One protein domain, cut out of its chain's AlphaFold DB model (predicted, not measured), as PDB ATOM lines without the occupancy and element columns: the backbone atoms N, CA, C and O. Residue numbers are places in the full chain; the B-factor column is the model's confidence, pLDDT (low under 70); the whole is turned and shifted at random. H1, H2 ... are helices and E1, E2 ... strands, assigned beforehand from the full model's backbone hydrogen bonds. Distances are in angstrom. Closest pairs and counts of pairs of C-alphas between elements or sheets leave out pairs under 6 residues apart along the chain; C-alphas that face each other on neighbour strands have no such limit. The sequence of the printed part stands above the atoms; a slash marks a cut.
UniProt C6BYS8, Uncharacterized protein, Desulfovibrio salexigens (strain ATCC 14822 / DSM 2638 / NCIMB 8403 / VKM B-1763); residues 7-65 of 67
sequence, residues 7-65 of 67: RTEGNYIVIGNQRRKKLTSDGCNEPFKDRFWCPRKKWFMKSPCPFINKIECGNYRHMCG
ATOM      1  N   ARG A   7      15.441 115.239   9.143       77.12
ATOM      2  CA  ARG A   7      14.943 114.720  10.423       77.12
ATOM      3  C   ARG A   7      14.188 113.407  10.256       77.12
ATOM      4  O   ARG A   7      13.712 113.069   9.176       77.12
ATOM      5  N   THR A   8      14.096 112.645  11.340       77.38
ATOM      6  CA  THR A   8      13.360 111.375  11.391       77.38
ATOM      7  C   THR A   8      12.052 111.557  12.149       77.38
ATOM      8  O   THR A   8      12.081 111.994  13.297       77.38
ATOM      9  N   GLU A   9      10.931 111.161  11.551       82.81
ATOM     10  CA  GLU A   9       9.586 111.242  12.136       82.81
ATOM     11  C   GLU A   9       8.948 109.844  12.146       82.81
ATOM     12  O   GLU A   9       8.369 109.395  11.155       82.81
ATOM     13  N   GLY A  10       9.098 109.111  13.253       82.25
ATOM     14  CA  GLY A  10       8.607 107.732  13.368       82.25
ATOM     15  C   GLY A  10       9.169 106.832  12.262       82.25
ATOM     16  O   GLY A  10      10.385 106.665  12.156       82.25
ATOM     17  N   ASN A  11       8.293 106.302  11.404       80.50
ATOM     18  CA  ASN A  11       8.650 105.473  10.244       80.50
ATOM     19  C   ASN A  11       8.979 106.279   8.977       80.50
ATOM     20  O   ASN A  11       8.971 105.726   7.878       80.50
ATOM     21  N   TYR A  12       9.247 107.578   9.101       82.25
ATOM     22  CA  TYR A  12       9.537 108.458   7.975       82.25
ATOM     23  C   TYR A  12      10.869 109.190   8.150       82.25
ATOM     24  O   TYR A  12      11.308 109.477   9.267       82.25
ATOM     25  N   ILE A  13      11.508 109.502   7.026       80.62
ATOM     26  CA  ILE A  13      12.605 110.468   6.926       80.62
ATOM     27  C   ILE A  13      12.066 111.687   6.177       80.62
ATOM     28  O   ILE A  13      11.430 111.549   5.127       80.62
ATOM     29  N   VAL A  14      12.317 112.869   6.731       83.81
ATOM     30  CA  VAL A  14      11.956 114.165   6.157       83.81
ATOM     31  C   VAL A  14      13.232 114.867   5.706       83.81
ATOM     32  O   VAL A  14      14.173 114.987   6.484       83.81
ATOM     33  N   ILE A  15      13.271 115.288   4.442       81.38
ATOM     34  CA  ILE A  15      14.399 115.942   3.766       81.38
ATOM     35  C   ILE A  15      13.862 117.245   3.169       81.38
ATOM     36  O   ILE A  15      13.233 117.238   2.106       81.38
ATOM     37  N   GLY A  16      14.067 118.362   3.862       80.50
ATOM     38  CA  GLY A  16      13.389 119.620   3.548       80.50
ATOM     39  C   GLY A  16      11.870 119.420   3.519       80.50
ATOM     40  O   GLY A  16      11.279 119.006   4.510       80.50
ATOM     41  N   ASN A  17      11.252 119.637   2.355       82.06
ATOM     42  CA  ASN A  17       9.805 119.476   2.167       82.06
ATOM     43  C   ASN A  17       9.388 118.063   1.718       82.06
ATOM     44  O   ASN A  17       8.205 117.813   1.496       82.06
ATOM     45  N   GLN A  18      10.334 117.137   1.537       79.50
ATOM     46  CA  GLN A  18      10.021 115.771   1.125       79.50
ATOM     47  C   GLN A  18       9.941 114.837   2.324       79.50
ATOM     48  O   GLN A  18      10.857 114.785   3.136       79.50
ATOM     49  N   ARG A  19       8.875 114.039   2.392       82.62
ATOM     50  CA  ARG A  19       8.683 112.992   3.399       82.62
ATOM     51  C   ARG A  19       8.645 111.631   2.714       82.62
ATOM     52  O   ARG A  19       7.889 111.440   1.765       82.62
ATOM     53  N   ARG A  20       9.444 110.676   3.193       78.69
ATOM     54  CA  ARG A  20       9.519 109.313   2.638       78.69
ATOM     55  C   ARG A  20       9.389 108.280   3.747       78.69
ATOM     56  O   ARG A  20       9.909 108.490   4.840       78.69
ATOM     57  N   LYS A  21       8.676 107.186   3.474       79.81
ATOM     58  CA  LYS A  21       8.582 106.042   4.390       79.81
ATOM     59  C   LYS A  21       9.931 105.325   4.401       79.81
ATOM     60  O   LYS A  21      10.493 105.102   3.332       79.81
ATOM     61  N   LYS A  22      10.437 105.001   5.586       76.38
ATOM     62  CA  LYS A  22      11.661 104.216   5.728       76.38
ATOM     63  C   LYS A  22      11.410 102.799   5.212       76.38
ATOM     64  O   LYS A  22      10.362 102.215   5.501       76.38
ATOM     65  N   LEU A  23      12.358 102.265   4.458       72.88
ATOM     66  CA  LEU A  23      12.407 100.858   4.073       72.88
ATOM     67  C   LEU A  23      12.807  99.979   5.268       72.88
ATOM     68  O   LEU A  23      12.342  98.852   5.397       72.88
ATOM     69  N   THR A  24      13.620 100.526   6.168       71.81
ATOM     70  CA  THR A  24      14.116  99.910   7.399       71.81
ATOM     71  C   THR A  24      13.542 100.621   8.625       71.81
ATOM     72  O   THR A  24      13.291 101.824   8.614       71.81
ATOM     73  N   SER A  25      13.322  99.904   9.726       68.19
ATOM     74  CA  SER A  25      12.699 100.473  10.942       68.19
ATOM     75  C   SER A  25      13.411 101.728  11.486       68.19
ATOM     76  O   SER A  25      12.812 102.671  12.010       68.19
ATOM     77  N   ASP A  26      14.715 101.783  11.293       67.19
ATOM     78  CA  ASP A  26      15.638 102.761  11.837       67.19
ATOM     79  C   ASP A  26      16.158 103.742  10.772       67.19
ATOM     80  O   ASP A  26      16.749 104.770  11.114       67.19
ATOM     81  N   GLY A  27      15.840 103.489   9.499       68.75
ATOM     82  CA  GLY A  27      16.161 104.344   8.366       68.75
ATOM     83  C   GLY A  27      17.623 104.267   7.941       68.75
ATOM     84  O   GLY A  27      18.076 105.171   7.250       68.75
ATOM     85  N   CYS A  28      18.386 103.257   8.364       73.00
ATOM     86  CA  CYS A  28      19.767 103.071   7.925       73.00
ATOM     87  C   CYS A  28      19.816 102.620   6.460       73.00
ATOM     88  O   CYS A  28      18.955 101.877   6.004       73.00
ATOM     89  N   ASN A  29      20.830 103.075   5.716       75.31
ATOM     90  CA  ASN A  29      21.014 102.720   4.305       75.31
ATOM     91  C   ASN A  29      19.834 103.070   3.391       75.31
ATOM     92  O   ASN A  29      19.702 102.514   2.306       75.31
ATOM     93  N   GLU A  30      19.007 104.039   3.778       79.25
ATOM     94  CA  GLU A  30      17.896 104.488   2.943       79.25
ATOM     95  C   GLU A  30      18.442 105.234   1.719       79.25
ATOM     96  O   GLU A  30      19.095 106.277   1.887       79.25
ATOM     97  N   PRO A  31      18.200 104.735   0.493       78.94
ATOM     98  CA  PRO A  31      18.714 105.362  -0.708       78.94
ATOM     99  C   PRO A  31      17.924 106.637  -1.038       78.94
ATOM    100  O   PRO A  31      16.689 106.659  -1.122       78.94
ATOM    101  N   PHE A  32      18.650 107.721  -1.286       76.75
ATOM    102  CA  PHE A  32      18.133 108.973  -1.822       76.75
ATOM    103  C   PHE A  32      19.073 109.481  -2.911       76.75
ATOM    104  O   PHE A  32      20.196 109.907  -2.630       76.75
ATOM    105  N   LYS A  33      18.591 109.452  -4.159       81.56
ATOM    106  CA  LYS A  33      19.406 109.698  -5.356       81.56
ATOM    107  C   LYS A  33      20.623 108.757  -5.380       81.56
ATOM    108  O   LYS A  33      20.438 107.547  -5.391       81.56
ATOM    109  N   ASP A  34      21.832 109.307  -5.360       83.31
ATOM    110  CA  ASP A  34      23.130 108.624  -5.392       83.31
ATOM    111  C   ASP A  34      23.727 108.382  -3.992       83.31
ATOM    112  O   ASP A  34      24.928 108.154  -3.857       83.31
ATOM    113  N   ARG A  35      22.927 108.509  -2.923       84.44
ATOM    114  CA  ARG A  35      23.431 108.506  -1.542       84.44
ATOM    115  C   ARG A  35      22.573 107.684  -0.593       84.44
ATOM    116  O   ARG A  35      21.395 107.458  -0.839       84.44
ATOM    117  N   PHE A  36      23.163 107.327   0.541       84.06
ATOM    118  CA  PHE A  36      22.557 106.515   1.592       84.06
ATOM    119  C   PHE A  36      22.467 107.303   2.893       84.06
ATOM    120  O   PHE A  36      23.443 107.936   3.307       84.06
ATOM    121  N   TRP A  37      21.317 107.281   3.563       81.31
ATOM    122  CA  TRP A  37      21.206 107.897   4.883       81.31
ATOM    123  C   TRP A  37      22.068 107.157   5.910       81.31
ATOM    124  O   TRP A  37      21.920 105.953   6.128       81.31
ATOM    125  N   CYS A  38      22.946 107.901   6.585       79.06
ATOM    126  CA  CYS A  38      23.747 107.397   7.686       79.06
ATOM    127  C   CYS A  38      23.210 107.937   9.023       79.06
ATOM    128  O   CYS A  38      23.417 109.116   9.339       79.06
ATOM    129  N   PRO A  39      22.605 107.087   9.874       72.94
ATOM    130  CA  PRO A  39      22.064 107.520  11.161       72.94
ATOM    131  C   PRO A  39      23.152 108.008  12.130       72.94
ATOM    132  O   PRO A  39      22.876 108.855  12.978       72.94
ATOM    133  N   ARG A  40      24.403 107.537  11.984       73.69
ATOM    134  CA  ARG A  40      25.559 108.001  12.776       73.69
ATOM    135  C   ARG A  40      25.902 109.458  12.491       73.69
ATOM    136  O   ARG A  40      26.122 110.233  13.415       73.69
ATOM    137  N   LYS A  41      26.014 109.807  11.207       74.94
ATOM    138  CA  LYS A  41      26.403 111.153  10.767       74.94
ATOM    139  C   LYS A  41      25.218 112.109  10.699       74.94
ATOM    140  O   LYS A  41      25.439 113.302  10.544       74.94
ATOM    141  N   LYS A  42      23.991 111.581  10.820       76.38
ATOM    142  CA  LYS A  42      22.743 112.312  10.575       76.38
ATOM    143  C   LYS A  42      22.788 113.025   9.214       76.38
ATOM    144  O   LYS A  42      22.351 114.164   9.085       76.38
ATOM    145  N   TRP A  43      23.377 112.358   8.218       77.19
ATOM    146  CA  TRP A  43      23.567 112.888   6.870       77.19
ATOM    147  C   TRP A  43      23.685 111.762   5.833       77.19
ATOM    148  O   TRP A  43      23.827 110.590   6.178       77.19
ATOM    149  N   PHE A  44      23.651 112.134   4.555       82.50
ATOM    150  CA  PHE A  44      23.815 111.242   3.412       82.50
ATOM    151  C   PHE A  44      25.286 110.936   3.092       82.50
ATOM    152  O   PHE A  44      26.077 111.843   2.834       82.50
ATOM    153  N   MET A  45      25.636 109.657   3.030       82.44
ATOM    154  CA  MET A  45      26.942 109.157   2.598       82.44
ATOM    155  C   MET A  45      26.880 108.711   1.133       82.44
ATOM    156  O   MET A  45      25.854 108.214   0.679       82.44
ATOM    157  N   LYS A  46      27.978 108.872   0.382       85.25
ATOM    158  CA  LYS A  46      28.084 108.361  -1.002       85.25
ATOM    159  C   LYS A  46      28.210 106.834  -1.072       85.25
ATOM    160  O   LYS A  46      28.011 106.252  -2.127       85.25
ATOM    161  N   SER A  47      28.549 106.198   0.046       81.31
ATOM    162  CA  SER A  47      28.609 104.749   0.203       81.31
ATOM    163  C   SER A  47      27.612 104.290   1.269       81.31
ATOM    164  O   SER A  47      27.306 105.062   2.187       81.31
ATOM    165  N   PRO A  48      27.096 103.052   1.168       78.19
ATOM    166  CA  PRO A  48      26.265 102.482   2.216       78.19
ATOM    167  C   PRO A  48      27.053 102.367   3.528       78.19
ATOM    168  O   PRO A  48      28.264 102.137   3.549       78.19
ATOM    169  N   CYS A  49      26.352 102.542   4.642       75.25
ATOM    170  CA  CYS A  49      26.837 102.175   5.959       75.25
ATOM    171  C   CYS A  49      27.078 100.655   5.987       75.25
ATOM    172  O   CYS A  49      26.202  99.909   5.549       75.25
ATOM    173  N   PRO A  50      28.217 100.180   6.526       74.88
ATOM    174  CA  PRO A  50      28.502  98.744   6.600       74.88
ATOM    175  C   PRO A  50      27.561  97.989   7.553       74.88
ATOM    176  O   PRO A  50      27.597  96.766   7.598       74.88
ATOM    177  N   PHE A  51      26.730  98.709   8.312       73.69
ATOM    178  CA  PHE A  51      25.770  98.153   9.257       73.69
ATOM    179  C   PHE A  51      24.355  98.255   8.694       73.69
ATOM    180  O   PHE A  51      23.984  99.287   8.122       73.69
ATOM    181  N   ILE A  52      23.556  97.206   8.888       65.88
ATOM    182  CA  ILE A  52      22.187  97.123   8.363       65.88
ATOM    183  C   ILE A  52      21.277  98.083   9.122       65.88
ATOM    184  O   ILE A  52      20.359  98.649   8.534       65.88
ATOM    185  N   ASN A  53      21.553  98.300  10.411       67.94
ATOM    186  CA  ASN A  53      20.751  99.170  11.254       67.94
ATOM    187  C   ASN A  53      21.571  99.969  12.290       67.94
ATOM    188  O   ASN A  53      22.766  99.754  12.522       67.94
ATOM    189  N   LYS A  54      20.907 100.928  12.942       69.88
ATOM    190  CA  LYS A  54      21.461 101.798  13.985       69.88
ATOM    191  C   LYS A  54      21.881 101.016  15.231       69.88
ATOM    192  O   LYS A  54      22.830 101.443  15.883       69.88
ATOM    193  N   ILE A  55      21.197  99.915  15.561       76.62
ATOM    194  CA  ILE A  55      21.523  99.077  16.726       76.62
ATOM    195  C   ILE A  55      22.865  98.385  16.493       76.62
ATOM    196  O   ILE A  55      23.758  98.534  17.315       76.62
ATOM    197  N   GLU A  56      23.061  97.734  15.347       76.38
ATOM    198  CA  GLU A  56      24.338  97.131  14.947       76.38
ATOM    199  C   GLU A  56      25.466  98.160  14.923       76.38
ATOM    200  O   GLU A  56      26.527  97.933  15.499       76.38
ATOM    201  N   CYS A  57      25.222  99.329  14.323       76.44
ATOM    202  CA  CYS A  57      26.202 100.414  14.294       76.44
ATOM    203  C   CYS A  57      26.563 100.910  15.708       76.44
ATOM    204  O   CYS A  57      27.727 101.209  15.993       76.44
ATOM    205  N   GLY A  58      25.572 100.999  16.600       75.50
ATOM    206  CA  GLY A  58      25.754 101.368  18.003       75.50
ATOM    207  C   GLY A  58      26.524 100.310  18.793       75.50
ATOM    208  O   GLY A  58      27.495 100.652  19.465       75.50
ATOM    209  N   ASN A  59      26.135  99.041  18.654       80.12
ATOM    210  CA  ASN A  59      26.761  97.891  19.304       80.12
ATOM    211  C   ASN A  59      28.221  97.748  18.878       80.12
ATOM    212  O   ASN A  59      29.092  97.665  19.735       80.12
ATOM    213  N   TYR A  60      28.503  97.814  17.573       72.62
ATOM    214  CA  TYR A  60      29.868  97.757  17.056       72.62
ATOM    215  C   TYR A  60      30.742  98.863  17.652       72.62
ATOM    216  O   TYR A  60      31.842  98.598  18.114       72.62
ATOM    217  N   ARG A  61      30.246 100.104  17.726       71.81
ATOM    218  CA  ARG A  61      30.990 101.202  18.361       71.81
ATOM    219  C   ARG A  61      31.216 100.970  19.854       71.81
ATOM    220  O   ARG A  61      32.277 101.320  20.361       71.81
ATOM    221  N   HIS A  62      30.207 100.463  20.556       78.50
ATOM    222  CA  HIS A  62      30.315 100.186  21.984       78.50
ATOM    223  C   HIS A  62      31.363  99.101  22.255       78.50
ATOM    224  O   HIS A  62      32.159  99.239  23.175       78.50
ATOM    225  N   MET A  63      31.398  98.069  21.409       77.31
ATOM    226  CA  MET A  63      32.350  96.965  21.509       77.31
ATOM    227  C   MET A  63      33.763  97.339  21.057       77.31
ATOM    228  O   MET A  63      34.731  96.946  21.698       77.31
ATOM    229  N   CYS A  64      33.899  98.070  19.952       76.19
ATOM    230  CA  CYS A  64      35.194  98.306  19.310       76.19
ATOM    231  C   CYS A  64      35.852  99.633  19.713       76.19
ATOM    232  O   CYS A  64      36.988  99.882  19.319       76.19
ATOM    233  N   GLY A  65      35.165 100.495  20.473       52.25
ATOM    234  CA  GLY A  65      35.586 101.886  20.627       52.25
ATOM    235  C   GLY A  65      35.502 102.625  19.287       52.25
ATOM    236  O   GLY A  65      35.333 102.038  18.223       52.25
TER     237      GLY A  65
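What this domain is: This is residues 7 to 65 of the 67 residues of an uncharacterized protein of Desulfovibrio salexigens (strain ATCC 14822 / DSM 2638 / NCIMB 8403 / VKM B-1763) (UniProt C6BYS8). A small three-stranded sheet, E1 to E3, sits at one end and the helix H1 at the other, with the separate strand hairpin E4 and E5 between them. Neither sheet has the helix packed on it, and a long stretch without a named element, residues 22 to 34, joins the sheet to the hairpin. The printed part has 59 residues, with five named strands and then one named helix along the chain; the three-stranded sheet has the order E1 - E2 - E3, and both sheets are antiparallel. The class is mixed, helices and strands, with 29 residues, under half, in named elements. The whole is compact, with a radius of gyration of the C-alphas of 11.5 A, but elongated in outline, spanning 37 by 24 by 16 A.

How they stand to each other: E1, residues 7 to 9, E2, residues 12 to 15, and E3, residues 18 to 21, form a meander, each strand the antiparallel neighbour of the one before. E1 and E2 form a hairpin at 152 degrees between directions; N 9 and O 12 are 2.9 A apart, within hydrogen-bond range. E2 and E3 form a hairpin at 157 degrees, with N 15 and O 18 at 2.8 A. E1 and E3 are the edge strands. E4, residues 35 to 38, and E5, residues 43 to 45, form another antiparallel hairpin at 128 degrees; the C-alphas of Trp 37 and Phe 44 face each other at 4.5 A, and N 36 and O 45 are 2.8 A apart. Residues 31 to 32 pair antiparallel with residues 35 to 36 of E4. H1, residues 54 to 64, is not on the three-stranded sheet, and it is apart from E4. E1, E2 and E3 are each apart from E4, E5 and H1. In H1 every O i to N i+4 pair is within hydrogen-bond range.

Where its parts are: E1 begins at C-alpha 7, (14.943, 114.720, 10.423), and measures 6.6 A from first to last C-alpha. E2 measures 9.9 A and E3 10.4 A. E4 measures 9.3 A from C-alpha 35 at (23.431, 108.506, -1.542), and E5 measures 6.6 A. H1 measures 15.1 A and ends at C-alpha 64, (35.194, 98.306, 19.310).

The domain as a whole: The two C-alphas farthest apart are those of Asn 17 and Met 63, at 37.3 A. The printed part has no cut. The link from E3 to E4 is long, with 13 residues; the link from E5 to H1 is short, with 8. The mean pLDDT of the printed part is 76.9, and this predicted model is under 70 at residues 25 to 27, 52 to 54 and 65.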